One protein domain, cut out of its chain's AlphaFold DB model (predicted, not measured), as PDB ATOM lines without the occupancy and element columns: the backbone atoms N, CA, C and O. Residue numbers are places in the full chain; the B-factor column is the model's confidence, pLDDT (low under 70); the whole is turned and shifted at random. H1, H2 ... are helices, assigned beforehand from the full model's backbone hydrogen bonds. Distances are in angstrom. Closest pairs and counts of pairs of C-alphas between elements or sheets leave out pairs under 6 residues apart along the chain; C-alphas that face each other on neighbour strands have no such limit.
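Overview. This is residues 34 to 128 of the 128 residues of the protein "EamA family transporter" of Myxococcus xanthus (UniProt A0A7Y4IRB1). Three helices make an open, flat zigzag with H2 in the middle; residues 34 to 56 and 116 to 128 stick out at opposite ends. The printed part has 95 residues with H1, H2, H3 in chain order, all helix. It is only just extended, close to loose: radius of gyration of the C-alphas 18.9 A, spans 67 by 36 by 18 A.

Arrangement. Start at H3, residues 94 to 126, a hairpin with H2, residues 66 to 88, which has a kink of 35 degrees near residue 74. They only just touch, with 3 pairs of C-alphas within 8 A, the closest Val 74 and Leu 104 at 7.4 A, and run opposite ways at a shallow tilt of 18 degrees. H1, residues 36 to 61, is close to but not clearly touching H2: closest C-alphas Ile 61 and Leu 69, 7.1 A; opposite ways, shallow tilt of 25 degrees. H1 and H3 are apart. O i to N i+4 pairs within hydrogen-bond range: H1 20 of 22, H2 15 of 19, H3 27 of 29.

Along the chain. Find C-alpha 94 at (27.593, 52.632, -0.190); H3 runs 46.8 A to C-alpha 126 at (55.405, 16.586, -10.958). H1 measures 36.2 A, H2 33.1 A.

Size, cuts and confidence. The C-alphas farthest apart, Glu 35 and Lys 128, are 67.7 A apart. The printed part has no cut; both links are tight. Residues 66 to 67 and 119 to 128 have pLDDT under 70.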
ATOM      1  N   PRO A  34      49.315  78.054   2.782       83.19
ATOM      2  CA  PRO A  34      48.570  77.163   3.661       83.19
ATOM      3  C   PRO A  34      48.893  77.446   5.131       83.19
ATOM      4  O   PRO A  34      50.009  77.844   5.468       83.19
ATOM      5  N   GLU A  35      47.942  77.163   6.020       89.69
ATOM      6  CA  GLU A  35      48.183  77.201   7.463       89.69
ATOM      7  C   GLU A  35      49.373  76.315   7.863       89.69
ATOM      8  O   GLU A  35      49.624  75.263   7.263       89.69
ATOM      9  N   ALA A  36      50.071  76.694   8.940       90.56
ATOM     10  CA  ALA A  36      51.242  75.967   9.433       90.56
ATOM     11  C   ALA A  36      50.953  74.472   9.664       90.56
ATOM     12  O   ALA A  36      51.787  73.625   9.350       90.56
ATOM     13  N   LYS A  37      49.745  74.128  10.131       91.25
ATOM     14  CA  LYS A  37      49.295  72.739  10.303       91.25
ATOM     15  C   LYS A  37      49.353  71.945   8.994       91.25
ATOM     16  O   LYS A  37      49.880  70.835   8.979       91.25
ATOM     17  N   SER A  38      48.838  72.510   7.903       90.50
ATOM     18  CA  SER A  38      48.840  71.873   6.582       90.50
ATOM     19  C   SER A  38      50.255  71.730   6.034       90.50
ATOM     20  O   SER A  38      50.578  70.707   5.432       90.50
ATOM     21  N   LEU A  39      51.125  72.708   6.299       91.81
ATOM     22  CA  LEU A  39      52.533  72.629   5.918       91.81
ATOM     23  C   LEU A  39      53.263  71.501   6.668       91.81
ATOM     24  O   LEU A  39      53.958  70.703   6.041       91.81
ATOM     25  N   PHE A  40      53.057  71.374   7.982       93.69
ATOM     26  CA  PHE A  40      53.617  70.265   8.764       93.69
ATOM     27  C   PHE A  40      53.064  68.905   8.326       93.69
ATOM     28  O   PHE A  40      53.832  67.953   8.203       93.69
ATOM     29  N   ALA A  41      51.761  68.812   8.037       91.75
ATOM     30  CA  ALA A  41      51.150  67.590   7.514       91.75
ATOM     31  C   ALA A  41      51.741  67.192   6.150       91.75
ATOM     32  O   ALA A  41      52.016  66.014   5.913       91.75
ATOM     33  N   LEU A  42      51.996  68.171   5.276       92.75
ATOM     34  CA  LEU A  42      52.636  67.949   3.981       92.75
ATOM     35  C   LEU A  42      54.079  67.463   4.145       92.75
ATOM     36  O   LEU A  42      54.442  66.451   3.552       92.75
ATOM     37  N   ILE A  43      54.882  68.124   4.984       94.00
ATOM     38  CA  ILE A  43      56.269  67.712   5.258       94.00
ATOM     39  C   ILE A  43      56.302  66.290   5.824       94.00
ATOM     40  O   ILE A  43      57.060  65.449   5.339       94.00
ATOM     41  N   TYR A  44      55.452  66.001   6.811       93.38
ATOM     42  CA  TYR A  44      55.330  64.667   7.393       93.38
ATOM     43  C   TYR A  44      54.995  63.616   6.328       93.38
ATOM     44  O   TYR A  44      55.666  62.587   6.243       93.38
ATOM     45  N   THR A  45      54.002  63.899   5.480       91.06
ATOM     46  CA  THR A  45      53.557  62.989   4.417       91.06
ATOM     47  C   THR A  45      54.671  62.731   3.411       91.06
ATOM     48  O   THR A  45      54.943  61.576   3.092       91.06
ATOM     49  N   VAL A  46      55.361  63.779   2.950       92.19
ATOM     50  CA  VAL A  46      56.464  63.645   1.992       92.19
ATOM     51  C   VAL A  46      57.587  62.799   2.583       92.19
ATOM     52  O   VAL A  46      58.044  61.869   1.924       92.19
ATOM     53  N   LEU A  47      58.008  63.053   3.826       94.75
ATOM     54  CA  LEU A  47      59.094  62.296   4.457       94.75
ATOM     55  C   LEU A  47      58.713  60.832   4.718       94.75
ATOM     56  O   LEU A  47      59.503  59.934   4.419       94.75
ATOM     57  N   MET A  48      57.508  60.574   5.229       93.44
ATOM     58  CA  MET A  48      57.060  59.209   5.527       93.44
ATOM     59  C   MET A  48      56.810  58.390   4.261       93.44
ATOM     60  O   MET A  48      57.291  57.260   4.161       93.44
ATOM     61  N   ALA A  49      56.105  58.954   3.277       87.62
ATOM     62  CA  ALA A  49      55.758  58.246   2.048       87.62
ATOM     63  C   ALA A  49      56.962  58.034   1.120       87.62
ATOM     64  O   ALA A  49      56.977  57.062   0.370       87.62
ATOM     65  N   SER A  50      57.971  58.912   1.153       86.31
ATOM     66  CA  SER A  50      59.162  58.756   0.309       86.31
ATOM     67  C   SER A  50      60.284  57.999   1.015       86.31
ATOM     68  O   SER A  50      60.648  56.915   0.578       86.31
ATOM     69  N   LEU A  51      60.836  58.522   2.110       88.19
ATOM     70  CA  LEU A  51      62.055  57.974   2.710       88.19
ATOM     71  C   LEU A  51      61.769  56.699   3.495       88.19
ATOM     72  O   LEU A  51      62.402  55.668   3.261       88.19
ATOM     73  N   VAL A  52      60.807  56.762   4.418       90.44
ATOM     74  CA  VAL A  52      60.529  55.648   5.334       90.44
ATOM     75  C   VAL A  52      59.897  54.486   4.578       90.44
ATOM     76  O   VAL A  52      60.389  53.359   4.664       90.44
ATOM     77  N   ALA A  53      58.868  54.756   3.772       86.38
ATOM     78  CA  ALA A  53      58.218  53.717   2.983       86.38
ATOM     79  C   ALA A  53      59.181  53.065   1.977       86.38
ATOM     80  O   ALA A  53      59.187  51.840   1.880       86.38
ATOM     81  N   MET A  54      60.041  53.829   1.283       83.62
ATOM     82  CA  MET A  54      61.009  53.228   0.351       83.62
ATOM     83  C   MET A  54      62.090  52.423   1.067       83.62
ATOM     84  O   MET A  54      62.471  51.358   0.584       83.62
ATOM     85  N   PHE A  55      62.561  52.876   2.232       86.44
ATOM     86  CA  PHE A  55      63.499  52.094   3.037       86.44
ATOM     87  C   PHE A  55      62.889  50.747   3.449       86.44
ATOM     88  O   PHE A  55      63.500  49.693   3.244       86.44
ATOM     89  N   CYS A  56      61.656  50.767   3.962       85.50
ATOM     90  CA  CYS A  56      60.908  49.556   4.285       85.50
ATOM     91  C   CYS A  56      60.673  48.685   3.046       85.50
ATOM     92  O   CYS A  56      60.889  47.480   3.115       85.50
ATOM     93  N   TYR A  57      60.301  49.274   1.907       83.19
ATOM     94  CA  TYR A  57      60.078  48.553   0.654       83.19
ATOM     95  C   TYR A  57      61.337  47.817   0.183       83.19
ATOM     96  O   TYR A  57      61.268  46.632  -0.144       83.19
ATOM     97  N   PHE A  58      62.503  48.470   0.210       81.31
ATOM     98  CA  PHE A  58      63.765  47.833  -0.172       81.31
ATOM     99  C   PHE A  58      64.194  46.726   0.793       81.31
ATOM    100  O   PHE A  58      64.734  45.710   0.356       81.31
ATOM    101  N   LYS A  59      63.928  46.872   2.093       81.94
ATOM    102  CA  LYS A  59      64.120  45.780   3.060       81.94
ATOM    103  C   LYS A  59      63.163  44.620   2.806       81.94
ATOM    104  O   LYS A  59      63.556  43.460   2.908       81.94
ATOM    105  N   LEU A  60      61.919  44.934   2.475       81.88
ATOM    106  CA  LEU A  60      60.861  43.965   2.269       81.88
ATOM    107  C   LEU A  60      61.128  43.123   1.014       81.88
ATOM    108  O   LEU A  60      61.161  41.900   1.099       81.88
ATOM    109  N   ILE A  61      61.429  43.753  -0.125       79.50
ATOM    110  CA  ILE A  61      61.689  43.047  -1.391       79.50
ATOM    111  C   ILE A  61      62.893  42.096  -1.330       79.50
ATOM    112  O   ILE A  61      62.961  41.146  -2.101       79.50
ATOM    113  N   GLN A  62      63.823  42.309  -0.394       77.50
ATOM    114  CA  GLN A  62      64.950  41.399  -0.162       77.50
ATOM    115  C   GLN A  62      64.555  40.109   0.577       77.50
ATOM    116  O   GLN A  62      65.306  39.140   0.521       77.50
ATOM    117  N   ASN A  63      63.412  40.081   1.275       75.94
ATOM    118  CA  ASN A  63      63.041  39.000   2.198       75.94
ATOM    119  C   ASN A  63      61.728  38.278   1.848       75.94
ATOM    120  O   ASN A  63      61.410  37.276   2.485       75.94
ATOM    121  N   ILE A  64      60.956  38.747   0.860       77.31
ATOM    122  CA  ILE A  64      59.696  38.103   0.452       77.31
ATOM    123  C   ILE A  64      59.597  37.853  -1.055       77.31
ATOM    124  O   ILE A  64      60.149  38.581  -1.874       77.31
ATOM    125  N   GLN A  65      58.853  36.800  -1.410       72.56
ATOM    126  CA  GLN A  65      58.568  36.403  -2.791       72.56
ATOM    127  C   GLN A  65      57.667  37.429  -3.504       72.56
ATOM    128  O   GLN A  65      56.857  38.112  -2.872       72.56
ATOM    129  N   ALA A  66      57.764  37.493  -4.838       68.62
ATOM    130  CA  ALA A  66      57.017  38.431  -5.687       68.62
ATOM    131  C   ALA A  66      55.492  38.406  -5.448       68.62
ATOM    132  O   ALA A  66      54.837  39.444  -5.514       68.62
ATOM    133  N   THR A  67      54.939  37.243  -5.095       66.94
ATOM    134  CA  THR A  67      53.513  37.054  -4.788       66.94
ATOM    135  C   THR A  67      53.059  37.804  -3.529       66.94
ATOM    136  O   THR A  67      51.937  38.292  -3.472       66.94
ATOM    137  N   THR A  68      53.915  37.945  -2.515       70.88
ATOM    138  CA  THR A  68      53.561  38.678  -1.286       70.88
ATOM    139  C   THR A  68      53.635  40.186  -1.506       70.88
ATOM    140  O   THR A  68      52.793  40.929  -1.012       70.88
ATOM    141  N   LEU A  69      54.607  40.646  -2.298       74.50
ATOM    142  CA  LEU A  69      54.737  42.062  -2.665       74.50
ATOM    143  C   LEU A  69      53.528  42.564  -3.451       74.50
ATOM    144  O   LEU A  69      53.081  43.694  -3.260       74.50
ATOM    145  N   SER A  70      52.992  41.718  -4.321       74.94
ATOM    146  CA  SER A  70      51.848  42.048  -5.154       74.94
ATOM    147  C   SER A  70      50.528  42.032  -4.364       74.94
ATOM    148  O   SER A  70      49.634  42.804  -4.686       74.94
ATOM    149  N   LEU A  71      50.426  41.273  -3.264       74.44
ATOM    150  CA  LEU A  71      49.308  41.361  -2.309       74.44
ATOM    151  C   LEU A  71      49.295  42.689  -1.528       74.44
ATOM    152  O   LEU A  71      48.228  43.190  -1.164       74.44
ATOM    153  N   THR A  72      50.460  43.308  -1.308       80.38
ATOM    154  CA  THR A  72      50.568  44.600  -0.608       80.38
ATOM    155  C   THR A  72      49.792  45.715  -1.318       80.38
ATOM    156  O   THR A  72      49.225  46.580  -0.649       80.38
ATOM    157  N   THR A  73      49.689  45.692  -2.653       78.75
ATOM    158  CA  THR A  73      48.933  46.702  -3.431       78.75
ATOM    159  C   THR A  73      47.424  46.650  -3.177       78.75
ATOM    160  O   THR A  73      46.732  47.639  -3.390       78.75
ATOM    161  N   VAL A  74      46.927  45.524  -2.664       75.69
ATOM    162  CA  VAL A  74      45.521  45.289  -2.293       75.69
ATOM    163  C   VAL A  74      45.271  45.643  -0.841       75.69
ATOM    164  O   VAL A  74      44.264  46.255  -0.491       75.69
ATOM    165  N   ILE A  75      46.202  45.238   0.021       82.31
ATOM    166  CA  ILE A  75      46.087  45.428   1.462       82.31
ATOM    167  C   ILE A  75      46.204  46.918   1.799       82.31
ATOM    168  O   ILE A  75      45.468  47.405   2.648       82.31
ATOM    169  N   THR A  76      47.066  47.658   1.093       86.88
ATOM    170  CA  THR A  76      47.296  49.095   1.321       86.88
ATOM    171  C   THR A  76      46.012  49.935   1.241       86.88
ATOM    172  O   THR A  76      45.716  50.611   2.226       86.88
ATOM    173  N   PRO A  77      45.206  49.904   0.156       83.19
ATOM    174  CA  PRO A  77      43.963  50.675   0.098       83.19
ATOM    175  C   PRO A  77      42.919  50.201   1.119       83.19
ATOM    176  O   PRO A  77      42.193  51.031   1.658       83.19
ATOM    177  N   MET A  78      42.863  48.903   1.449       83.12
ATOM    178  CA  MET A  78      41.964  48.413   2.504       83.12
ATOM    179  C   MET A  78      42.349  48.956   3.883       83.12
ATOM    180  O   MET A  78      41.490  49.468   4.598       83.12
ATOM    181  N   LEU A  79      43.633  48.899   4.246       86.88
ATOM    182  CA  LEU A  79      44.126  49.467   5.502       86.88
ATOM    183  C   LEU A  79      43.938  50.983   5.539       86.88
ATOM    184  O   LEU A  79      43.498  51.502   6.559       86.88
ATOM    185  N   ALA A  80      44.208  51.684   4.435       86.25
ATOM    186  CA  ALA A  80      43.985  53.123   4.337       86.25
ATOM    187  C   ALA A  80      42.514  53.489   4.587       86.25
ATOM    188  O   ALA A  80      42.247  54.412   5.353       86.25
ATOM    189  N   MET A  81      41.564  52.737   4.019       84.38
ATOM    190  CA  MET A  81      40.133  52.942   4.275       84.38
ATOM    191  C   MET A  81      39.749  52.647   5.726       84.38
ATOM    192  O   MET A  81      39.033  53.438   6.329       84.38
ATOM    193  N   ILE A  82      40.221  51.536   6.303       86.00
ATOM    194  CA  ILE A  82      39.900  51.169   7.693       86.00
ATOM    195  C   ILE A  82      40.449  52.219   8.663       86.00
ATOM    196  O   ILE A  82      39.731  52.683   9.547       86.00
ATOM    197  N   ILE A  83      41.709  52.616   8.483       87.94
ATOM    198  CA  ILE A  83      42.366  53.627   9.315       87.94
ATOM    199  C   ILE A  83      41.698  54.992   9.116       87.94
ATOM    200  O   ILE A  83      41.444  55.682  10.099       87.94
ATOM    201  N   GLY A  84      41.363  55.367   7.879       86.38
ATOM    202  CA  GLY A  84      40.649  56.607   7.566       86.38
ATOM    203  C   GLY A  84      39.267  56.664   8.215       86.38
ATOM    204  O   GLY A  84      38.959  57.629   8.908       86.38
ATOM    205  N   ALA A  85      38.475  55.598   8.104       85.06
ATOM    206  CA  ALA A  85      37.170  55.506   8.756       85.06
ATOM    207  C   ALA A  85      37.278  55.559  10.289       85.06
ATOM    208  O   ALA A  85      36.470  56.214  10.944       85.06
ATOM    209  N   ALA A  86      38.291  54.903  10.867       85.69
ATOM    210  CA  ALA A  86      38.495  54.864  12.312       85.69
ATOM    211  C   ALA A  86      38.990  56.202  12.889       85.69
ATOM    212  O   ALA A  86      38.498  56.627  13.931       85.69
ATOM    213  N   LEU A  87      39.957  56.855  12.235       86.06
ATOM    214  CA  LEU A  87      40.584  58.088  12.727       86.06
ATOM    215  C   LEU A  87      39.827  59.356  12.323       86.06
ATOM    216  O   LEU A  87      39.826  60.323  13.078       86.06
ATOM    217  N   ASN A  88      39.211  59.365  11.139       83.00
ATOM    218  CA  ASN A  88      38.498  60.525  10.604       83.00
ATOM    219  C   ASN A  88      36.978  60.446  10.850       83.00
ATOM    220  O   ASN A  88      36.249  61.356  10.469       83.00
ATOM    221  N   HIS A  89      36.501  59.360  11.480       75.31
ATOM    222  CA  HIS A  89      35.081  59.071  11.732       75.31
ATOM    223  C   HIS A  89      34.196  59.191  10.479       75.31
ATOM    224  O   HIS A  89      33.019  59.547  10.556       75.31
ATOM    225  N   GLU A  90      34.761  58.905   9.306       71.56
ATOM    226  CA  GLU A  90      34.044  59.015   8.043       71.56
ATOM    227  C   GLU A  90      32.986  57.915   7.925       71.56
ATOM    228  O   GLU A  90      33.266  56.723   8.070       71.56
ATOM    229  N   GLN A  91      31.748  58.318   7.625       75.19
ATOM    230  CA  GLN A  91      30.693  57.373   7.281       75.19
ATOM    231  C   GLN A  91      31.003  56.782   5.907       75.19
ATOM    232  O   GLN A  91      30.877  57.450   4.878       75.19
ATOM    233  N   LEU A  92      31.416  55.516   5.897       77.31
ATOM    234  CA  LEU A  92      31.665  54.769   4.671       77.31
ATOM    235  C   LEU A  92      30.359  54.642   3.877       77.31
ATOM    236  O   LEU A  92      29.490  53.829   4.187       77.31
ATOM    237  N   SER A  93      30.223  55.477   2.848       82.31
ATOM    238  CA  SER A  93      29.080  55.464   1.938       82.31
ATOM    239  C   SER A  93      29.025  54.162   1.136       82.31
ATOM    240  O   SER A  93      30.051  53.541   0.848       82.31
ATOM    241  N   ILE A  94      27.823  53.788   0.687       83.94
ATOM    242  CA  ILE A  94      27.593  52.632  -0.190       83.94
ATOM    243  C   ILE A  94      28.498  52.670  -1.438       83.94
ATOM    244  O   ILE A  94      28.961  51.632  -1.903       83.94
ATOM    245  N   MET A  95      28.823  53.867  -1.945       84.12
ATOM    246  CA  MET A  95      29.715  54.033  -3.099       84.12
ATOM    247  C   MET A  95      31.151  53.583  -2.810       84.12
ATOM    248  O   MET A  95      31.797  53.025  -3.695       84.12
ATOM    249  N   VAL A  96      31.639  53.773  -1.580       82.56
ATOM    250  CA  VAL A  96      32.978  53.319  -1.174       82.56
ATOM    251  C   VAL A  96      33.033  51.793  -1.181       82.56
ATOM    252  O   VAL A  96      33.984  51.216  -1.702       82.56
ATOM    253  N   PHE A  97      31.977  51.131  -0.702       82.44
ATOM    254  CA  PHE A  97      31.864  49.672  -0.759       82.44
ATOM    255  C   PHE A  97      31.812  49.140  -2.194       82.44
ATOM    256  O   PHE A  97      32.494  48.164  -2.505       82.44
ATOM    257  N   VAL A  98      31.058  49.792  -3.085       88.00
ATOM    258  CA  VAL A  98      31.013  49.415  -4.508       88.00
ATOM    259  C   VAL A  98      32.388  49.585  -5.160       88.00
ATOM    260  O   VAL A  98      32.855  48.677  -5.846       88.00
ATOM    261  N   GLY A  99      33.076  50.701  -4.902       84.62
ATOM    262  CA  GLY A  99      34.438  50.930  -5.390       84.62
ATOM    263  C   GLY A  99      35.430  49.880  -4.879       84.62
ATOM    264  O   GLY A  99      36.189  49.311  -5.666       84.62
ATOM    265  N   ALA A 100      35.373  49.555  -3.585       83.00
ATOM    266  CA  ALA A 100      36.193  48.506  -2.984       83.00
ATOM    267  C   ALA A 100      35.932  47.136  -3.632       83.00
ATOM    268  O   ALA A 100      36.879  46.423  -3.966       83.00
ATOM    269  N   PHE A 101      34.664  46.791  -3.878       86.88
ATOM    270  CA  PHE A 101      34.290  45.542  -4.543       86.88
ATOM    271  C   PHE A 101      34.833  45.461  -5.976       86.88
ATOM    272  O   PHE A 101      35.384  44.431  -6.367       86.88
ATOM    273  N   ILE A 102      34.745  46.551  -6.747       88.69
ATOM    274  CA  ILE A 102      35.285  46.619  -8.113       88.69
ATOM    275  C   ILE A 102      36.806  46.409  -8.111       88.69
ATOM    276  O   ILE A 102      37.306  45.601  -8.896       88.69
ATOM    277  N   ILE A 103      37.539  47.088  -7.219       84.31
ATOM    278  CA  ILE A 103      39.002  46.944  -7.106       84.31
ATOM    279  C   ILE A 103      39.372  45.503  -6.742       84.31
ATOM    280  O   ILE A 103      40.215  44.899  -7.408       84.31
ATOM    281  N   LEU A 104      38.716  44.932  -5.726       83.62
ATOM    282  CA  LEU A 104      38.956  43.553  -5.295       83.62
ATOM    283  C   LEU A 104      38.660  42.549  -6.416       83.62
ATOM    284  O   LEU A 104      39.455  41.638  -6.638       83.62
ATOM    285  N   SER A 105      37.570  42.734  -7.163       86.00
ATOM    286  CA  SER A 105      37.214  41.867  -8.291       86.00
ATOM    287  C   SER A 105      38.210  41.976  -9.450       86.00
ATOM    288  O   SER A 105      38.632  40.956  -9.998       86.00
ATOM    289  N   GLY A 106      38.600  43.192  -9.841       83.75
ATOM    290  CA  GLY A 106      39.569  43.403 -10.922       83.75
ATOM    291  C   GLY A 106      40.926  42.790 -10.590       83.75
ATOM    292  O   GLY A 106      41.570  42.157 -11.429       83.75
ATOM    293  N   LEU A 107      41.325  42.900  -9.331       77.50
ATOM    294  CA  LEU A 107      42.575  42.346  -8.860       77.50
ATOM    295  C   LEU A 107      42.516  40.821  -8.664       77.50
ATOM    296  O   LEU A 107      43.483  40.129  -8.985       77.50
ATOM    297  N   PHE A 108      41.375  40.272  -8.238       81.06
ATOM    298  CA  PHE A 108      41.146  38.827  -8.258       81.06
ATOM    299  C   PHE A 108      41.316  38.264  -9.673       81.06
ATOM    300  O   PHE A 108      42.031  37.283  -9.850       81.06
ATOM    301  N   LEU A 109      40.741  38.913 -10.692       83.50
ATOM    302  CA  LEU A 109      40.919  38.513 -12.094       83.50
ATOM    303  C   LEU A 109      42.380  38.611 -12.558       83.50
ATOM    304  O   LEU A 109      42.854  37.721 -13.267       83.50
ATOM    305  N   TYR A 110      43.096  39.661 -12.148       79.44
ATOM    306  CA  TYR A 110      44.518  39.829 -12.448       79.44
ATOM    307  C   TYR A 110      45.354  38.670 -11.880       79.44
ATOM    308  O   TYR A 110      46.084  38.010 -12.622       79.44
ATOM    309  N   PHE A 111      45.185  38.359 -10.591       76.88
ATOM    310  CA  PHE A 111      45.922  37.273  -9.941       76.88
ATOM    311  C   PHE A 111      45.439  35.881 -10.324       76.88
ATOM    312  O   PHE A 111      46.229  34.943 -10.286       76.88
ATOM    313  N   TYR A 112      44.180  35.715 -10.729       79.56
ATOM    314  CA  TYR A 112      43.651  34.418 -11.143       79.56
ATOM    315  C   TYR A 112      44.470  33.818 -12.295       79.56
ATOM    316  O   TYR A 112      44.783  32.626 -12.272       79.56
ATOM    317  N   LYS A 113      44.888  34.648 -13.261       72.38
ATOM    318  CA  LYS A 113      45.734  34.210 -14.384       72.38
ATOM    319  C   LYS A 113      47.127  33.786 -13.925       72.38
ATOM    320  O   LYS A 113      47.632  32.770 -14.396       72.38
ATOM    321  N   ASP A 114      47.716  34.530 -12.996       72.50
ATOM    322  CA  ASP A 114      49.039  34.244 -12.431       72.50
ATOM    323  C   ASP A 114      49.017  32.939 -11.604       72.50
ATOM    324  O   ASP A 114      49.804  32.016 -11.821       72.50
ATOM    325  N   ILE A 115      47.997  32.775 -10.753       71.19
ATOM    326  CA  ILE A 115      47.768  31.563  -9.954       71.19
ATOM    327  C   ILE A 115      47.537  30.342 -10.855       71.19
ATOM    328  O   ILE A 115      48.078  29.267 -10.587       71.19
ATOM    329  N   GLN A 116      46.742  30.475 -11.920       74.38
ATOM    330  CA  GLN A 116      46.476  29.375 -12.849       74.38
ATOM    331  C   GLN A 116      47.727  28.983 -13.646       74.38
ATOM    332  O   GLN A 116      48.013  27.792 -13.782       74.38
ATOM    333  N   ALA A 117      48.511  29.961 -14.110       70.00
ATOM    334  CA  ALA A 117      49.785  29.711 -14.778       70.00
ATOM    335  C   ALA A 117      50.770  28.978 -13.852       70.00
ATOM    336  O   ALA A 117      51.342  27.958 -14.243       70.00
ATOM    337  N   ASN A 118      50.896  29.426 -12.600       70.56
ATOM    338  CA  ASN A 118      51.770  28.797 -11.611       70.56
ATOM    339  C   ASN A 118      51.339  27.351 -11.274       70.56
ATOM    340  O   ASN A 118      52.177  26.456 -11.145       70.56
ATOM    341  N   ARG A 119      50.026  27.081 -11.198       68.56
ATOM    342  CA  ARG A 119      49.490  25.722 -10.978       68.56
ATOM    343  C   ARG A 119      49.799  24.773 -12.138       68.56
ATOM    344  O   ARG A 119      50.169  23.627 -11.887       68.56
ATOM    345  N   ASN A 120      49.692  25.241 -13.381       69.06
ATOM    346  CA  ASN A 120      49.988  24.428 -14.563       69.06
ATOM    347  C   ASN A 120      51.487  24.083 -14.661       69.06
ATOM    348  O   ASN A 120      51.839  22.941 -14.959       69.06
ATOM    349  N   PHE A 121      52.376  25.026 -14.324       66.94
ATOM    350  CA  PHE A 121      53.822  24.771 -14.243       66.94
ATOM    351  C   PHE A 121      54.179  23.729 -13.171       66.94
ATOM    352  O   PHE A 121      54.966  22.815 -13.430       66.94
ATOM    353  N   ALA A 122      53.570  23.814 -11.984       67.75
ATOM    354  CA  ALA A 122      53.810  22.856 -10.904       67.75
ATOM    355  C   ALA A 122      53.354  21.424 -11.254       67.75
ATOM    356  O   ALA A 122      53.979  20.455 -10.820       67.75
ATOM    357  N   GLN A 123      52.292  21.270 -12.054       68.44
ATOM    358  CA  GLN A 123      51.832  19.950 -12.502       68.44
ATOM    359  C   GLN A 123      52.751  19.321 -13.556       68.44
ATOM    360  O   GLN A 123      53.024  18.125 -13.468       68.44
ATOM    361  N   HIS A 124      53.307  20.105 -14.484       61.41
ATOM    362  CA  HIS A 124      54.294  19.590 -15.442       61.41
ATOM    363  C   HIS A 124      55.602  19.134 -14.778       61.41
ATOM    364  O   HIS A 124      56.182  18.142 -15.210       61.41
ATOM    365  N   MET A 125      56.037  19.801 -13.706       66.81
ATOM    366  CA  MET A 125      57.215  19.393 -12.925       66.81
ATOM    367  C   MET A 125      56.994  18.102 -12.123       66.81
ATOM    368  O   MET A 125      57.939  17.355 -11.915       66.81
ATOM    369  N   LYS A 126      55.761  17.829 -11.673       60.16
ATOM    370  CA  LYS A 126      55.405  16.586 -10.958       60.16
ATOM    371  C   LYS A 126      55.168  15.382 -11.876       60.16
ATOM    372  O   LYS A 126      55.115  14.261 -11.386       60.16
ATOM    373  N   SER A 127      54.961  15.618 -13.170       58.50
ATOM    374  CA  SER A 127      54.679  14.591 -14.183       58.50
ATOM    375  C   SER A 127      55.944  14.057 -14.877       58.50
ATOM    376  O   SER A 127      55.823  13.242 -15.793       58.50
ATOM    377  N   LYS A 128      57.130  14.536 -14.493       49.31
ATOM    378  CA  LYS A 128      58.438  14.139 -15.027       49.31
ATOM    379  C   LYS A 128      59.246  13.445 -13.939       49.31
ATOM    380  O   LYS A 128      60.009  12.529 -14.305       49.31
TER     381      LYS A 128